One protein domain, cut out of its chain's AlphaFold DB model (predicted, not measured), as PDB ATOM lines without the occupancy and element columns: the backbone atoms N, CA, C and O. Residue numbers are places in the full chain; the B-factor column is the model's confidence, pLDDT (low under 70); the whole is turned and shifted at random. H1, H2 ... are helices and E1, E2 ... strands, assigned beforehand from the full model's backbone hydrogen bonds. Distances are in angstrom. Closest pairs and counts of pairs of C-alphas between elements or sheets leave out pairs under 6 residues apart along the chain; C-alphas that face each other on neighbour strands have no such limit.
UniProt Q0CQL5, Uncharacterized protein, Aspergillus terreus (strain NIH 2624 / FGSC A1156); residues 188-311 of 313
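This is residues 188 to 311 of the 313 residues of an uncharacterized protein of Aspergillus terreus (strain NIH 2624 / FGSC A1156) (UniProt Q0CQL5). The long helix H1 lies side by side with H4, which runs back along it, and H5 packs on H1 with its first residues and slants away from it. The small hairpin of strands E1 and E2 packs on H5 through E2, with the short helices H2 and H3 at that end of the long axis and the loop of residues 280 to 290 at the other. The printed part has 124 residues, with five named helices and two named strands in the order H1, H2, E1, E2, H3, H4, H5; the sheet E1 - E2 is antiparallel and the class is mostly helix. The whole is compact, with a radius of gyration of the C-alphas of 15.2 A, yet elongated, spanning 48 by 26 by 24 A.

Find C-alpha 188 at (324.713, 404.528, 420.959), where H1, residues 188 to 210, begins; it runs 33.3 A and ends with C-alpha 210 at (294.282, 415.190, 429.179). H2 follows at residues 214 to 219, then strand E1 at 226 to 229 and strand E2 at 238 to 241. H3, residues 242 to 245, comes directly after E2. Further on, H4 covers residues 262 to 276 over 21.0 A, and H5 covers residues 296 to 309 over 19.8 A, ending with C-alpha 309 at (297.368, 392.830, 433.111).

Start at H1: it touches H4 at a shallow tilt of 25 degrees, opposite ways, and the closest C-alphas, of Val 201 and Leu 265, are 6.6 A apart. With residues 193 to 200 alone H1 touches residues 296 to 300 of H5, at a steep tilt of 47 degrees, the same way; C-alphas 196 and 297 are closest, 6.4 A. H4 and H5 only just touch, with 3 pairs of C-alphas within 8 A, the closest being Trp 272 and Phe 300 at 7.4 A. Next look at the hairpin E1 and E2: N 227 and O 240 are within hydrogen-bond range at 2.9 A, as are N 238 and O 229 at 3.0 A. The closest C-alphas of E2 and H5, Phe 239 and Asn 305, are 5.8 A apart. H2 and H3 are close but not clearly touching, with C-alphas 214 and 245 at 5.9 A. H1 and E2 are apart. In H1, H2, H4 and H5 every O i to N i+4 pair is within hydrogen-bond range; H3 is too short for such a pair.

The two C-alphas farthest apart, of Ala 216 and Ser 285, are 48.7 A apart. The printed part has no cut. The links H3 to H4, 16 residues, and H4 to H5, 19 residues, are long. The mean pLDDT of the printed part is 79.9; look for values under 70 at residue 224 and residues 248 to 250, 280 to 290 and 310 to 311.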
ATOM      1  N   SER A 188     325.763 404.045 421.861       80.56
ATOM      2  CA  SER A 188     324.713 404.528 420.959       80.56
ATOM      3  C   SER A 188     323.414 403.724 421.079       80.56
ATOM      4  O   SER A 188     322.324 404.303 421.075       80.56
ATOM      5  N   ALA A 189     323.510 402.403 421.245       78.56
ATOM      6  CA  ALA A 189     322.357 401.519 421.357       78.56
ATOM      7  C   ALA A 189     321.596 401.779 422.665       78.56
ATOM      8  O   ALA A 189     320.375 401.956 422.640       78.56
ATOM      9  N   LEU A 190     322.316 401.915 423.786       83.00
ATOM     10  CA  LEU A 190     321.723 402.281 425.077       83.00
ATOM     11  C   LEU A 190     321.067 403.665 425.050       83.00
ATOM     12  O   LEU A 190     319.949 403.817 425.536       83.00
ATOM     13  N   TYR A 191     321.710 404.659 424.436       86.19
ATOM     14  CA  TYR A 191     321.107 405.983 424.288       86.19
ATOM     15  C   TYR A 191     319.795 405.924 423.486       86.19
ATOM     16  O   TYR A 191     318.791 406.515 423.883       86.19
ATOM     17  N   SER A 192     319.771 405.164 422.383       85.06
ATOM     18  CA  SER A 192     318.566 405.005 421.560       85.06
ATOM     19  C   SER A 192     317.418 404.323 422.322       85.06
ATOM     20  O   SER A 192     316.268 404.747 422.220       85.06
ATOM     21  N   LEU A 193     317.739 403.322 423.150       86.44
ATOM     22  CA  LEU A 193     316.809 402.614 424.031       86.44
ATOM     23  C   LEU A 193     316.184 403.564 425.061       86.44
ATOM     24  O   LEU A 193     314.965 403.610 425.251       86.44
ATOM     25  N   GLU A 194     317.029 404.343 425.733       89.31
ATOM     26  CA  GLU A 194     316.600 405.294 426.752       89.31
ATOM     27  C   GLU A 194     315.753 406.419 426.163       89.31
ATOM     28  O   GLU A 194     314.762 406.819 426.780       89.31
ATOM     29  N   LYS A 195     316.107 406.907 424.970       90.50
ATOM     30  CA  LYS A 195     315.366 407.956 424.269       90.50
ATOM     31  C   LYS A 195     313.964 407.486 423.875       90.50
ATOM     32  O   LYS A 195     312.995 408.139 424.257       90.50
ATOM     33  N   ARG A 196     313.849 406.331 423.209       89.25
ATOM     34  CA  ARG A 196     312.555 405.765 422.781       89.25
ATOM     35  C   ARG A 196     311.643 405.458 423.972       89.25
ATOM     36  O   ARG A 196     310.498 405.894 424.023       89.25
ATOM     37  N   THR A 197     312.168 404.806 425.016       91.44
ATOM     38  CA  THR A 197     311.377 404.541 426.238       91.44
ATOM     39  C   THR A 197     310.947 405.819 426.966       91.44
ATOM     40  O   THR A 197     309.878 405.844 427.577       91.44
ATOM     41  N   SER A 198     311.733 406.902 426.891       91.75
ATOM     42  CA  SER A 198     311.335 408.210 427.435       91.75
ATOM     43  C   SER A 198     310.173 408.831 426.666       91.75
ATOM     44  O   SER A 198     309.268 409.376 427.296       91.75
ATOM     45  N   ALA A 199     310.184 408.742 425.331       91.12
ATOM     46  CA  ALA A 199     309.122 409.272 424.478       91.12
ATOM     47  C   ALA A 199     307.770 408.606 424.788       91.12
ATOM     48  O   ALA A 199     306.764 409.295 424.949       91.12
ATOM     49  N   ILE A 200     307.769 407.285 425.003       90.75
ATOM     50  CA  ILE A 200     306.576 406.518 425.394       90.75
ATOM     51  C   ILE A 200     306.026 406.995 426.744       90.75
ATOM     52  O   ILE A 200     304.835 407.279 426.874       90.75
ATOM     53  N   VAL A 201     306.886 407.148 427.757       91.81
ATOM     54  CA  VAL A 201     306.462 407.648 429.078       91.81
ATOM     55  C   VAL A 201     305.937 409.089 428.992       91.81
ATOM     56  O   VAL A 201     304.987 409.434 429.695       91.81
ATOM     57  N   ALA A 202     306.514 409.931 428.130       91.12
ATOM     58  CA  ALA A 202     306.035 411.294 427.907       91.12
ATOM     59  C   ALA A 202     304.650 411.322 427.240       91.12
ATOM     60  O   ALA A 202     303.790 412.090 427.672       91.12
ATOM     61  N   ALA A 203     304.404 410.448 426.259       88.81
ATOM     62  CA  ALA A 203     303.093 410.293 425.630       88.81
ATOM     63  C   ALA A 203     302.029 409.827 426.640       88.81
ATOM     64  O   ALA A 203     300.966 410.439 426.734       88.81
ATOM     65  N   LEU A 204     302.345 408.822 427.467       88.94
ATOM     66  CA  LEU A 204     301.452 408.357 428.538       88.94
ATOM     67  C   LEU A 204     301.144 409.460 429.553       88.94
ATOM     68  O   LEU A 204     300.003 409.611 429.982       88.94
ATOM     69  N   ARG A 205     302.143 410.276 429.908       89.19
ATOM     70  CA  ARG A 205     301.944 411.433 430.784       89.19
ATOM     71  C   ARG A 205     301.024 412.472 430.146       89.19
ATOM     72  O   ARG A 205     300.149 412.989 430.830       89.19
ATOM     73  N   SER A 206     301.214 412.782 428.864       89.75
ATOM     74  CA  SER A 206     300.346 413.720 428.142       89.75
ATOM     75  C   SER A 206     298.901 413.222 428.101       89.75
ATOM     76  O   SER A 206     297.979 414.005 428.312       89.75
ATOM     77  N   PHE A 207     298.704 411.919 427.886       86.62
ATOM     78  CA  PHE A 207     297.384 411.298 427.917       86.62
ATOM     79  C   PHE A 207     296.737 411.377 429.308       86.62
ATOM     80  O   PHE A 207     295.574 411.760 429.415       86.62
ATOM     81  N   ALA A 208     297.494 411.077 430.366       87.06
ATOM     82  CA  ALA A 208     297.005 411.120 431.744       87.06
ATOM     83  C   ALA A 208     296.682 412.548 432.229       87.06
ATOM     84  O   ALA A 208     295.847 412.723 433.108       87.06
ATOM     85  N   LEU A 209     297.321 413.576 431.658       85.69
ATOM     86  CA  LEU A 209     296.973 414.979 431.922       85.69
ATOM     87  C   LEU A 209     295.721 415.430 431.159       85.69
ATOM     88  O   LEU A 209     294.973 416.258 431.669       85.69
ATOM     89  N   ALA A 210     295.489 414.900 429.954       86.50
ATOM     90  CA  ALA A 210     294.282 415.190 429.179       86.50
ATOM     91  C   ALA A 210     293.030 414.519 429.774       86.50
ATOM     92  O   ALA A 210     291.938 415.075 429.686       86.50
ATOM     93  N   HIS A 211     293.197 413.357 430.415       83.31
ATOM     94  CA  HIS A 211     292.117 412.593 431.040       83.31
ATOM     95  C   HIS A 211     292.464 412.319 432.510       83.31
ATOM     96  O   HIS A 211     293.053 411.282 432.819       83.31
ATOM     97  N   PRO A 212     292.147 413.249 433.429       78.44
ATOM     98  CA  PRO A 212     292.537 413.108 434.826       78.44
ATOM     99  C   PRO A 212     291.802 411.963 435.541       78.44
ATOM    100  O   PRO A 212     292.423 411.301 436.364       78.44
ATOM    101  N   SER A 213     290.532 411.695 435.209       81.75
ATOM    102  CA  SER A 213     289.710 410.629 435.813       81.75
ATOM    103  C   SER A 213     289.726 409.342 434.977       81.75
ATOM    104  O   SER A 213     289.607 409.387 433.746       81.75
ATOM    105  N   ALA A 214     289.850 408.194 435.650       76.69
ATOM    106  CA  ALA A 214     289.840 406.875 435.028       76.69
ATOM    107  C   ALA A 214     288.475 406.536 434.414       76.69
ATOM    108  O   ALA A 214     288.423 405.999 433.305       76.69
ATOM    109  N   GLU A 215     287.377 406.903 435.078       75.88
ATOM    110  CA  GLU A 215     286.015 406.705 434.568       75.88
ATOM    111  C   GLU A 215     285.761 407.522 433.291       75.88
ATOM    112  O   GLU A 215     285.265 406.995 432.292       75.88
ATOM    113  N   ALA A 216     286.188 408.790 433.273       78.44
ATOM    114  CA  ALA A 216     286.052 409.651 432.098       78.44
ATOM    115  C   ALA A 216     286.875 409.141 430.901       78.44
ATOM    116  O   ALA A 216     286.425 409.221 429.757       78.44
ATOM    117  N   ALA A 217     288.068 408.596 431.160       77.88
ATOM    118  CA  ALA A 217     288.906 407.985 430.133       77.88
ATOM    119  C   ALA A 217     288.307 406.671 429.596       77.88
ATOM    120  O   ALA A 217     288.395 406.401 428.399       77.88
ATOM    121  N   LEU A 218     287.667 405.870 430.458       77.62
ATOM    122  CA  LEU A 218     286.958 404.652 430.057       77.62
ATOM    123  C   LEU A 218     285.718 404.964 429.213       77.62
ATOM    124  O   LEU A 218     285.503 404.305 428.197       77.62
ATOM    125  N   ALA A 219     284.950 405.995 429.565       75.19
ATOM    126  CA  ALA A 219     283.769 406.409 428.803       75.19
ATOM    127  C   ALA A 219     284.106 406.890 427.378       75.19
ATOM    128  O   ALA A 219     283.300 406.741 426.464       75.19
ATOM    129  N   GLN A 220     285.302 407.452 427.183       77.31
ATOM    130  CA  GLN A 220     285.800 407.893 425.875       77.31
ATOM    131  C   GLN A 220     286.511 406.778 425.097       77.31
ATOM    132  O   GLN A 220     286.848 406.953 423.925       77.31
ATOM    133  N   SER A 221     286.759 405.631 425.735       76.38
ATOM    134  CA  SER A 221     287.448 404.518 425.096       76.38
ATOM    135  C   SER A 221     286.511 403.754 424.144       76.38
ATOM    136  O   SER A 221     285.335 403.553 424.448       76.38
ATOM    137  N   PRO A 222     287.008 403.283 422.985       72.19
ATOM    138  CA  PRO A 222     286.191 402.566 422.003       72.19
ATOM    139  C   PRO A 222     285.795 401.147 422.447       72.19
ATOM    140  O   PRO A 222     284.978 400.507 421.788       72.19
ATOM    141  N   SER A 223     286.374 400.626 423.535       74.06
ATOM    142  CA  SER A 223     286.105 399.280 424.041       74.06
ATOM    143  C   SER A 223     285.814 399.315 425.534       74.06
ATOM    144  O   SER A 223     286.655 399.731 426.323       74.06
ATOM    145  N   ALA A 224     284.674 398.752 425.941       69.00
ATOM    146  CA  ALA A 224     284.311 398.591 427.352       69.00
ATOM    147  C   ALA A 224     285.311 397.727 428.157       69.00
ATOM    148  O   ALA A 224     285.225 397.651 429.379       69.00
ATOM    149  N   ALA A 225     286.256 397.061 427.483       74.06
ATOM    150  CA  ALA A 225     287.279 396.241 428.116       74.06
ATOM    151  C   ALA A 225     288.423 397.059 428.750       74.06
ATOM    152  O   ALA A 225     289.107 396.541 429.639       74.06
ATOM    153  N   GLY A 226     288.657 398.310 428.329       81.06
ATOM    154  CA  GLY A 226     289.747 399.122 428.875       81.06
ATOM    155  C   GLY A 226     290.181 400.313 428.022       81.06
ATOM    156  O   GLY A 226     289.700 400.536 426.915       81.06
ATOM    157  N   ILE A 227     291.153 401.063 428.545       82.19
ATOM    158  CA  ILE A 227     291.721 402.254 427.908       82.19
ATOM    159  C   ILE A 227     292.842 401.820 426.955       82.19
ATOM    160  O   ILE A 227     293.836 401.233 427.389       82.19
ATOM    161  N   ALA A 228     292.700 402.133 425.666       83.56
ATOM    162  CA  ALA A 228     293.737 401.940 424.654       83.56
ATOM    163  C   ALA A 228     294.407 403.280 424.319       83.56
ATOM    164  O   ALA A 228     293.750 404.202 423.839       83.56
ATOM    165  N   ILE A 229     295.715 403.385 424.562       83.44
ATOM    166  CA  ILE A 229     296.502 404.598 424.313       83.44
ATOM    167  C   ILE A 229     297.452 404.339 423.142       83.44
ATOM    168  O   ILE A 229     298.301 403.444 423.201       83.44
ATOM    169  N   ALA A 230     297.317 405.141 422.083       81.56
ATOM    170  CA  ALA A 230     298.241 405.139 420.956       81.56
ATOM    171  C   ALA A 230     299.513 405.918 421.310       81.56
ATOM    172  O   ALA A 230     299.449 407.019 421.863       81.56
ATOM    173  N   VAL A 231     300.671 405.351 420.982       83.75
ATOM    174  CA  VAL A 231     301.974 405.954 421.269       83.75
ATOM    175  C   VAL A 231     302.725 406.156 419.948       83.75
ATOM    176  O   VAL A 231     302.831 405.207 419.182       83.75
ATOM    177  N   PRO A 232     303.267 407.355 419.665       70.56
ATOM    178  CA  PRO A 232     303.756 407.733 418.331       70.56
ATOM    179  C   PRO A 232     304.983 406.966 417.801       70.56
ATOM    180  O   PRO A 232     305.377 407.193 416.663       70.56
ATOM    181  N   GLU A 233     305.588 406.071 418.587       72.06
ATOM    182  CA  GLU A 233     306.765 405.279 418.187       72.06
ATOM    183  C   GLU A 233     306.540 403.757 418.254       72.06
ATOM    184  O   GLU A 233     307.472 403.006 417.985       72.06
ATOM    185  N   ALA A 234     305.341 403.290 418.627       79.69
ATOM    186  CA  ALA A 234     305.017 401.867 418.754       79.69
ATOM    187  C   ALA A 234     303.827 401.500 417.855       79.69
ATOM    188  O   ALA A 234     302.848 402.243 417.788       79.69
ATOM    189  N   GLU A 235     303.895 400.342 417.199       79.44
ATOM    190  CA  GLU A 235     302.758 399.763 416.472       79.44
ATOM    191  C   GLU A 235     301.754 399.151 417.465       79.44
ATOM    192  O   GLU A 235     300.541 399.162 417.247       79.44
ATOM    193  N   ALA A 236     302.253 398.667 418.607       80.44
ATOM    194  CA  ALA A 236     301.425 398.152 419.687       80.44
ATOM    195  C   ALA A 236     300.768 399.275 420.513       80.44
ATOM    196  O   ALA A 236     301.423 400.211 420.973       80.44
ATOM    197  N   LEU A 237     299.469 399.126 420.787       83.56
ATOM    198  CA  LEU A 237     298.728 400.009 421.691       83.56
ATOM    199  C   LEU A 237     298.985 399.630 423.156       83.56
ATOM    200  O   LEU A 237     298.993 398.446 423.516       83.56
ATOM    201  N   VAL A 238     299.156 400.636 424.018       83.75
ATOM    202  CA  VAL A 238     299.181 400.417 425.470       83.75
ATOM    203  C   VAL A 238     297.745 400.190 425.924       83.75
ATOM    204  O   VAL A 238     296.900 401.067 425.754       83.75
ATOM    205  N   PHE A 239     297.467 399.014 426.477       87.19
ATOM    206  CA  PHE A 239     296.133 398.608 426.903       87.19
ATOM    207  C   PHE A 239     296.081 398.487 428.422       87.19
ATOM    208  O   PHE A 239     296.809 397.695 429.022       87.19
ATOM    209  N   ILE A 240     295.194 399.265 429.036       86.31
ATOM    210  CA  ILE A 240     294.946 399.247 430.475       86.31
ATOM    211  C   ILE A 240     293.551 398.661 430.688       86.31
ATOM    212  O   ILE A 240     292.566 399.310 430.325       86.31
ATOM    213  N   PRO A 241     293.431 397.454 431.266       85.44
ATOM    214  CA  PRO A 241     292.130 396.855 431.532       85.44
ATOM    215  C   PRO A 241     291.278 397.733 432.458       85.44
ATOM    216  O   PRO A 241     291.799 398.317 433.409       85.44
ATOM    217  N   ALA A 242     289.963 397.772 432.228       80.81
ATOM    218  CA  ALA A 242     289.044 398.619 432.997       80.81
ATOM    219  C   ALA A 242     289.139 398.382 434.516       80.81
ATOM    220  O   ALA A 242     289.253 399.334 435.280       80.81
ATOM    221  N   HIS A 243     289.217 397.115 434.941       79.38
ATOM    222  CA  HIS A 243     289.354 396.756 436.356       79.38
ATOM    223  C   HIS A 243     290.648 397.283 436.995       79.38
ATOM    224  O   HIS A 243     290.663 397.557 438.188       79.38
ATOM    225  N   VAL A 244     291.728 397.440 436.223       79.88
ATOM    226  CA  VAL A 244     293.026 397.946 436.706       79.88
ATOM    227  C   VAL A 244     293.015 399.466 436.771       79.88
ATOM    228  O   VAL A 244     293.569 400.043 437.703       79.88
ATOM    229  N   ALA A 245     292.364 400.111 435.799       74.62
ATOM    230  CA  ALA A 245     292.186 401.557 435.787       74.62
ATOM    231  C   ALA A 245     291.395 402.036 437.016       74.62
ATOM    232  O   ALA A 245     291.757 403.050 437.603       74.62
ATOM    233  N   THR A 246     290.388 401.269 437.453       73.69
ATOM    234  CA  THR A 246     289.567 401.572 438.639       73.69
ATOM    235  C   THR A 246     290.097 400.974 439.947       73.69
ATOM    236  O   THR A 246     289.593 401.314 441.011       73.69
ATOM    237  N   ALA A 247     291.082 400.066 439.908       71.81
ATOM    238  CA  ALA A 247     291.644 399.433 441.112       71.81
ATOM    239  C   ALA A 247     292.606 400.340 441.901       71.81
ATOM    240  O   ALA A 247     293.055 399.963 442.985       71.81
ATOM    241  N   GLY A 248     292.968 401.507 441.361       65.50
ATOM    242  CA  GLY A 248     293.786 402.483 442.077       65.50
ATOM    243  C   GLY A 248     293.099 402.977 443.352       65.50
ATOM    244  O   GLY A 248     291.878 403.058 443.429       65.50
ATOM    245  N   SER A 249     293.887 403.370 444.357       64.56
ATOM    246  CA  SER A 249     293.365 404.026 445.568       64.56
ATOM    247  C   SER A 249     292.710 405.385 445.283       64.56
ATOM    248  O   SER A 249     292.054 405.952 446.151       64.56
ATOM    249  N   THR A 250     292.938 405.924 444.086       68.38
ATOM    250  CA  THR A 250     292.443 407.206 443.592       68.38
ATOM    251  C   THR A 250     291.909 407.016 442.177       68.38
ATOM    252  O   THR A 250     292.562 406.354 441.371       68.38
ATOM    253  N   ASP A 251     290.781 407.654 441.860       76.25
ATOM    254  CA  ASP A 251     290.234 407.711 440.491       76.25
ATOM    255  C   ASP A 251     291.129 408.531 439.534       76.25
ATOM    256  O   ASP A 251     291.020 408.448 438.312       76.25
ATOM    257  N   GLU A 252     292.076 409.300 440.081       78.69
ATOM    258  CA  GLU A 252     293.035 410.064 439.292       78.69
ATOM    259  C   GLU A 252     294.108 409.169 438.647       78.69
ATOM    260  O   GLU A 252     294.959 408.593 439.333       78.69
ATOM    261  N   LEU A 253     294.148 409.125 437.310       77.44
ATOM    262  CA  LEU A 253     295.124 408.326 436.554       77.44
ATOM    263  C   LEU A 253     296.573 408.794 436.777       77.44
ATOM    264  O   LEU A 253     297.485 407.967 436.868       77.44
ATOM    265  N   ALA A 254     296.784 410.112 436.872       79.75
ATOM    266  CA  ALA A 254     298.091 410.742 437.093       79.75
ATOM    267  C   ALA A 254     298.406 411.023 438.576       79.75
ATOM    268  O   ALA A 254     299.532 411.427 438.890       79.75
ATOM    269  N   GLY A 255     297.425 410.832 439.464       77.00
ATOM    270  CA  GLY A 255     297.510 411.153 440.885       77.00
ATOM    271  C   GLY A 255     298.487 410.261 441.656       77.00
ATOM    272  O   GLY A 255     299.024 409.271 441.147       77.00
ATOM    273  N   ALA A 256     298.743 410.606 442.917       72.06
ATOM    274  CA  ALA A 256     299.598 409.805 443.787       72.06
ATOM    275  C   ALA A 256     298.948 408.436 444.068       72.06
ATOM    276  O   ALA A 256     297.965 408.349 444.793       72.06
ATOM    277  N   GLY A 257     299.511 407.369 443.493       71.19
ATOM    278  CA  GLY A 257     298.948 406.012 443.571       71.19
ATOM    279  C   GLY A 257     298.182 405.572 442.317       71.19
ATOM    280  O   GLY A 257     297.841 404.395 442.207       71.19
ATOM    281  N   GLY A 258     297.996 406.468 441.344       79.31
ATOM    282  CA  GLY A 258     297.400 406.156 440.047       79.31
ATOM    283  C   GLY A 258     298.255 405.204 439.201       79.31
ATOM    284  O   GLY A 258     299.485 405.138 439.314       79.31
ATOM    285  N   ILE A 259     297.600 404.457 438.312       83.12
ATOM    286  CA  ILE A 259     298.254 403.483 437.422       83.12
ATOM    287  C   ILE A 259     299.208 404.151 436.415       83.12
ATOM    288  O   ILE A 259     300.259 403.590 436.099       83.12
ATOM    289  N   LEU A 260     298.897 405.381 435.987       85.56
ATOM    290  CA  LEU A 260     299.718 406.207 435.091       85.56
ATOM    291  C   LEU A 260     300.529 407.282 435.838       85.56
ATOM    292  O   LEU A 260     301.054 408.213 435.221       85.56
ATOM    293  N   ALA A 261     300.691 407.148 437.157       87.88
ATOM    294  CA  ALA A 261     301.496 408.073 437.942       87.88
ATOM    295  C   ALA A 261     302.962 408.079 437.472       87.88
ATOM    296  O   ALA A 261     303.602 407.032 437.306       87.88
ATOM    297  N   LEU A 262     303.541 409.276 437.329       88.75
ATOM    298  CA  LEU A 262     304.915 409.456 436.843       88.75
ATOM    299  C   LEU A 262     305.963 408.631 437.626       88.75
ATOM    300  O   LEU A 262     306.812 408.006 436.982       88.75
ATOM    301  N   PRO A 263     305.929 408.554 438.974       89.50
ATOM    302  CA  PRO A 263     306.892 407.746 439.723       89.50
ATOM    303  C   PRO A 263     306.828 406.252 439.375       89.50
ATOM    304  O   PRO A 263     307.871 405.593 439.298       89.50
ATOM    305  N   ARG A 264     305.621 405.722 439.121       88.50
ATOM    306  CA  ARG A 264     305.393 404.315 438.760       88.50
ATOM    307  C   ARG A 264     305.930 404.016 437.364       88.50
ATOM    308  O   ARG A 264     306.735 403.099 437.214       88.50
ATOM    309  N   LEU A 265     305.587 404.841 436.375       90.06
ATOM    310  CA  LEU A 265     306.082 404.696 435.000       90.06
ATOM    311  C   LEU A 265     307.615 404.766 434.929       90.06
ATOM    312  O   LEU A 265     308.250 403.956 434.253       90.06
ATOM    313  N   GLN A 266     308.238 405.678 435.684       91.88
ATOM    314  CA  GLN A 266     309.701 405.775 435.739       91.88
ATOM    315  C   GLN A 266     310.346 404.552 436.410       91.88
ATOM    316  O   GLN A 266     311.433 404.137 436.009       91.88
ATOM    317  N   ARG A 267     309.694 403.943 437.410       90.69
ATOM    318  CA  ARG A 267     310.164 402.690 438.021       90.69
ATOM    319  C   ARG A 267     310.116 401.533 437.024       90.69
ATOM    320  O   ARG A 267     311.127 400.849 436.876       90.69
ATOM    321  N   LEU A 268     308.997 401.366 436.318       91.31
ATOM    322  CA  LEU A 268     308.829 400.334 435.287       91.31
ATOM    323  C   LEU A 268     309.840 400.501 434.150       91.31
ATOM    324  O   LEU A 268     310.470 399.530 433.735       91.31
ATOM    325  N   ARG A 269     310.087 401.742 433.714       92.19
ATOM    326  CA  ARG A 269     311.132 402.052 432.731       92.19
ATOM    327  C   ARG A 269     312.519 401.617 433.212       92.19
ATOM    328  O   ARG A 269     313.221 400.922 432.482       92.19
ATOM    329  N   ARG A 270     312.929 401.993 434.432       90.62
ATOM    330  CA  ARG A 270     314.241 401.599 434.987       90.62
ATOM    331  C   ARG A 270     314.379 400.084 435.125       90.62
ATOM    332  O   ARG A 270     315.441 399.544 434.827       90.62
ATOM    333  N   GLN A 271     313.312 399.409 435.553       91.56
ATOM    334  CA  GLN A 271     313.264 397.951 435.627       91.56
ATOM    335  C   GLN A 271     313.498 397.343 434.242       91.56
ATOM    336  O   GLN A 271     314.436 396.570 434.069       91.56
ATOM    337  N   TRP A 272     312.726 397.763 433.240       90.25
ATOM    338  CA  TRP A 272     312.850 397.254 431.879       90.25
ATOM    339  C   TRP A 272     314.229 397.523 431.259       90.25
ATOM    340  O   TRP A 272     314.811 396.616 430.668       90.25
ATOM    341  N   ILE A 273     314.804 398.716 431.448       88.62
ATOM    342  CA  ILE A 273     316.165 399.025 430.975       88.62
ATOM    343  C   ILE A 273     317.189 398.100 431.641       88.62
ATOM    344  O   ILE A 273     318.052 397.566 430.956       88.62
ATOM    345  N   SER A 274     317.083 397.860 432.952       86.31
ATOM    346  CA  SER A 274     317.987 396.953 433.675       86.31
ATOM    347  C   SER A 274     317.936 395.521 433.123       86.31
ATOM    348  O   SER A 274     318.979 394.910 432.897       86.31
ATOM    349  N   LEU A 275     316.729 395.017 432.837       84.81
ATOM    350  CA  LEU A 275     316.505 393.693 432.244       84.81
ATOM    351  C   LEU A 275     317.071 393.576 430.820       84.81
ATOM    352  O   LEU A 275     317.607 392.532 430.457       84.81
ATOM    353  N   ASN A 276     316.960 394.640 430.023       84.44
ATOM    354  CA  ASN A 276     317.314 394.614 428.604       84.44
ATOM    355  C   ASN A 276     318.719 395.153 428.303       84.44
ATOM    356  O   ASN A 276     319.204 395.001 427.184       84.44
ATOM    357  N   ARG A 277     319.420 395.709 429.300       80.62
ATOM    358  CA  ARG A 277     320.771 396.272 429.148       80.62
ATOM    359  C   ARG A 277     321.772 395.274 428.567       80.62
ATOM    360  O   ARG A 277     322.621 395.677 427.789       80.62
ATOM    361  N   SER A 278     321.680 393.990 428.914       70.25
ATOM    362  CA  SER A 278     322.570 392.944 428.381       70.25
ATOM    363  C   SER A 278     322.221 392.488 426.960       70.25
ATOM    364  O   SER A 278     323.047 391.852 426.310       70.25
ATOM    365  N   TYR A 279     321.008 392.776 426.483       71.38
ATOM    366  CA  TYR A 279     320.501 392.336 425.177       71.38
ATOM    367  C   TYR A 279     320.634 393.414 424.091       71.38
ATOM    368  O   TYR A 279     320.556 393.112 422.897       71.38
ATOM    369  N   VAL A 280     320.868 394.660 424.505       64.25
ATOM    370  CA  VAL A 280     321.035 395.832 423.644       64.25
ATOM    371  C   VAL A 280     322.535 396.087 423.461       64.25
ATOM    372  O   VAL A 280     323.204 396.575 424.368       64.25
ATOM    373  N   GLY A 281     323.072 395.704 422.298       55.84
ATOM    374  CA  GLY A 281     324.496 395.859 421.948       55.84
ATOM    375  C   GLY A 281     325.323 394.566 421.936       55.84
ATOM    376  O   GLY A 281     326.511 394.611 421.644       55.84
ATOM    377  N   ALA A 282     324.729 393.401 422.213       56.81
ATOM    378  CA  ALA A 282     325.385 392.135 421.889       56.81
ATOM    379  C   ALA A 282     325.345 391.945 420.366       56.81
ATOM    380  O   ALA A 282     324.254 391.936 419.796       56.81
ATOM    381  N   ASN A 283     326.512 391.807 419.725       52.25
ATOM    382  CA  ASN A 283     326.639 391.540 418.290       52.25
ATOM    383  C   ASN A 283     325.539 390.583 417.806       52.25
ATOM    384  O   ASN A 283     325.393 389.474 418.330       52.25
ATOM    385  N   HIS A 284     324.808 391.001 416.767       52.44
ATOM    386  CA  HIS A 284     323.709 390.260 416.133       52.44
ATOM    387  C   HIS A 284     324.063 388.816 415.717       52.44
ATOM    388  O   HIS A 284     323.172 388.056 415.345       52.44
ATOM    389  N   SER A 285     325.338 388.423 415.771       50.31
ATOM    390  CA  SER A 285     325.820 387.103 415.376       50.31
ATOM    391  C   SER A 285     325.816 386.041 416.480       50.31
ATOM    392  O   SER A 285     325.872 384.864 416.135       50.31
ATOM    393  N   SER A 286     325.755 386.385 417.778       52.19
ATOM    394  CA  SER A 286     326.027 385.387 418.836       52.19
ATOM    395  C   SER A 286     324.861 385.030 419.758       52.19
ATOM    396  O   SER A 286     324.905 383.963 420.364       52.19
ATOM    397  N   ASN A 287     323.810 385.851 419.862       51.47
ATOM    398  CA  ASN A 287     322.664 385.561 420.734       51.47
ATOM    399  C   ASN A 287     321.341 385.604 419.958       51.47
ATOM    400  O   ASN A 287     320.915 386.660 419.489       51.47
ATOM    401  N   ARG A 288     320.644 384.459 419.892       46.78
ATOM    402  CA  ARG A 288     319.211 384.384 419.548       46.78
ATOM    403  C   ARG A 288     318.413 385.175 420.598       46.78
ATOM    404  O   ARG A 288     318.002 384.602 421.599       46.78
ATOM    405  N   GLY A 289     318.252 386.484 420.404       58.25
ATOM    406  CA  GLY A 289     317.484 387.346 421.315       58.25
ATOM    407  C   GLY A 289     317.975 388.786 421.494       58.25
ATOM    408  O   GLY A 289     317.544 389.434 422.442       58.25
ATOM    409  N   SER A 290     318.876 389.305 420.650       64.94
ATOM    410  CA  SER A 290     319.178 390.747 420.663       64.94
ATOM    411  C   SER A 290     317.963 391.552 420.179       64.94
ATOM    412  O   SER A 290     317.373 391.219 419.151       64.94
ATOM    413  N   LEU A 291     317.585 392.591 420.928       71.19
ATOM    414  CA  LEU A 291     316.495 393.499 420.566       71.19
ATOM    415  C   LEU A 291     317.001 394.530 419.557       71.19
ATOM    416  O   LEU A 291     317.883 395.331 419.874       71.19
ATOM    417  N   ALA A 292     316.417 394.533 418.358       77.69
ATOM    418  CA  ALA A 292     316.679 395.574 417.375       77.69
ATOM    419  C   ALA A 292     316.156 396.935 417.882       77.69
ATOM    420  O   ALA A 292     315.115 396.976 418.545       77.69
ATOM    421  N   PRO A 293     316.818 398.056 417.540       75.31
ATOM    422  CA  PRO A 293     316.402 399.393 417.969       75.31
ATOM    423  C   PRO A 293     314.958 399.741 417.569       75.31
ATOM    424  O   PRO A 293     314.291 400.459 418.307       75.31
ATOM    425  N   GLU A 294     314.465 399.199 416.453       81.94
ATOM    426  CA  GLU A 294     313.085 399.396 415.977       81.94
ATOM    427  C   GLU A 294     312.047 398.569 416.753       81.94
ATOM    428  O   GLU A 294     310.888 398.946 416.823       81.94
ATOM    429  N   GLN A 295     312.453 397.464 417.387       84.56
ATOM    430  CA  GLN A 295     311.556 396.583 418.155       84.56
ATOM    431  C   GLN A 295     311.454 396.973 419.635       84.56
ATOM    432  O   GLN A 295     310.562 396.517 420.349       84.56
ATOM    433  N   VAL A 296     312.379 397.809 420.112       86.75
ATOM    434  CA  VAL A 296     312.391 398.389 421.461       86.75
ATOM    435  C   VAL A 296     311.043 398.986 421.891       86.75
ATOM    436  O   VAL A 296     310.597 398.640 422.989       86.75
ATOM    437  N   PRO A 297     310.397 399.877 421.109       86.56
ATOM    438  CA  PRO A 297     309.160 400.521 421.539       86.56
ATOM    439  C   PRO A 297     308.030 399.506 421.740       86.56
ATOM    440  O   PRO A 297     307.407 399.497 422.803       86.56
ATOM    441  N   ASP A 298     307.847 398.574 420.804       87.88
ATOM    442  CA  ASP A 298     306.833 397.520 420.918       87.88
ATOM    443  C   ASP A 298     307.125 396.556 422.069       87.88
ATOM    444  O   ASP A 298     306.222 396.163 422.809       87.88
ATOM    445  N   ALA A 299     308.392 396.184 422.275       88.44
ATOM    446  CA  ALA A 299     308.790 395.330 423.389       88.44
ATOM    447  C   ALA A 299     308.520 395.994 424.749       88.44
ATOM    448  O   ALA A 299     308.096 395.322 425.694       88.44
ATOM    449  N   PHE A 300     308.727 397.311 424.854       89.81
ATOM    450  CA  PHE A 300     308.402 398.063 426.062       89.81
ATOM    451  C   PHE A 300     306.889 398.171 426.277       89.81
ATOM    452  O   PHE A 300     306.425 397.931 427.389       89.81
ATOM    453  N   VAL A 301     306.101 398.435 425.229       90.88
ATOM    454  CA  VAL A 301     304.630 398.451 425.322       90.88
ATOM    455  C   VAL A 301     304.085 397.086 425.742       90.88
ATOM    456  O   VAL A 301     303.242 397.008 426.632       90.88
ATOM    457  N   ARG A 302     304.606 395.986 425.186       89.50
ATOM    458  CA  ARG A 302     304.224 394.625 425.602       89.50
ATOM    459  C   ARG A 302     304.551 394.357 427.067       89.50
ATOM    460  O   ARG A 302     303.753 393.725 427.754       89.50
ATOM    461  N   PHE A 303     305.691 394.849 427.552       90.75
ATOM    462  CA  PHE A 303     306.046 394.774 428.968       90.75
ATOM    463  C   PHE A 303     305.079 395.578 429.848       90.75
ATOM    464  O   PHE A 303     304.627 395.057 430.863       90.75
ATOM    465  N   LEU A 304     304.719 396.801 429.448       89.75
ATOM    466  CA  LEU A 304     303.731 397.610 430.169       89.75
ATOM    467  C   LEU A 304     302.364 396.921 430.209       89.75
ATOM    468  O   LEU A 304     301.773 396.810 431.275       89.75
ATOM    469  N   ASN A 305     301.899 396.386 429.080       89.44
ATOM    470  CA  ASN A 305     300.633 395.655 429.008       89.44
ATOM    471  C   ASN A 305     300.649 394.406 429.900       89.44
ATOM    472  O   ASN A 305     299.644 394.097 430.533       89.44
ATOM    473  N   ALA A 306     301.783 393.703 429.987       87.44
ATOM    474  CA  ALA A 306     301.940 392.568 430.893       87.44
ATOM    475  C   ALA A 306     301.923 392.990 432.375       87.44
ATOM    476  O   ALA A 306     301.308 392.301 433.184       87.44
ATOM    477  N   ASP A 307     302.558 394.113 432.732       88.69
ATOM    478  CA  ASP A 307     302.524 394.652 434.101       88.69
ATOM    479  C   ASP A 307     301.112 395.106 434.490       88.69
ATOM    480  O   ASP A 307     300.623 394.776 435.569       88.69
ATOM    481  N   PHE A 308     300.416 395.792 433.579       83.94
ATOM    482  CA  PHE A 308     299.043 396.232 433.799       83.94
ATOM    483  C   PHE A 308     298.069 395.056 433.885       83.94
ATOM    484  O   PHE A 308     297.230 395.045 434.776       83.94
ATOM    485  N   ALA A 309     298.202 394.032 433.039       78.88
ATOM    486  CA  ALA A 309     297.368 392.830 433.111       78.88
ATOM    487  C   ALA A 309     297.684 391.932 434.325       78.88
ATOM    488  O   ALA A 309     296.830 391.163 434.758       78.88
ATOM    489  N   GLY A 310     298.907 392.003 434.861       63.88
ATOM    490  CA  GLY A 310     299.425 391.134 435.922       63.88
ATOM    491  C   GLY A 310     299.330 391.693 437.343       63.88
ATOM    492  O   GLY A 310     299.928 391.112 438.247       63.88
ATOM    493  N   GLY A 311     298.596 392.790 437.560       54.84
ATOM    494  CA  GLY A 311     298.476 393.492 438.847       54.84
ATOM    495  C   GLY A 311     297.848 392.715 440.019       54.84
ATOM    496  O   GLY A 311     297.610 393.321 441.058       54.84
TER     497      GLY A 311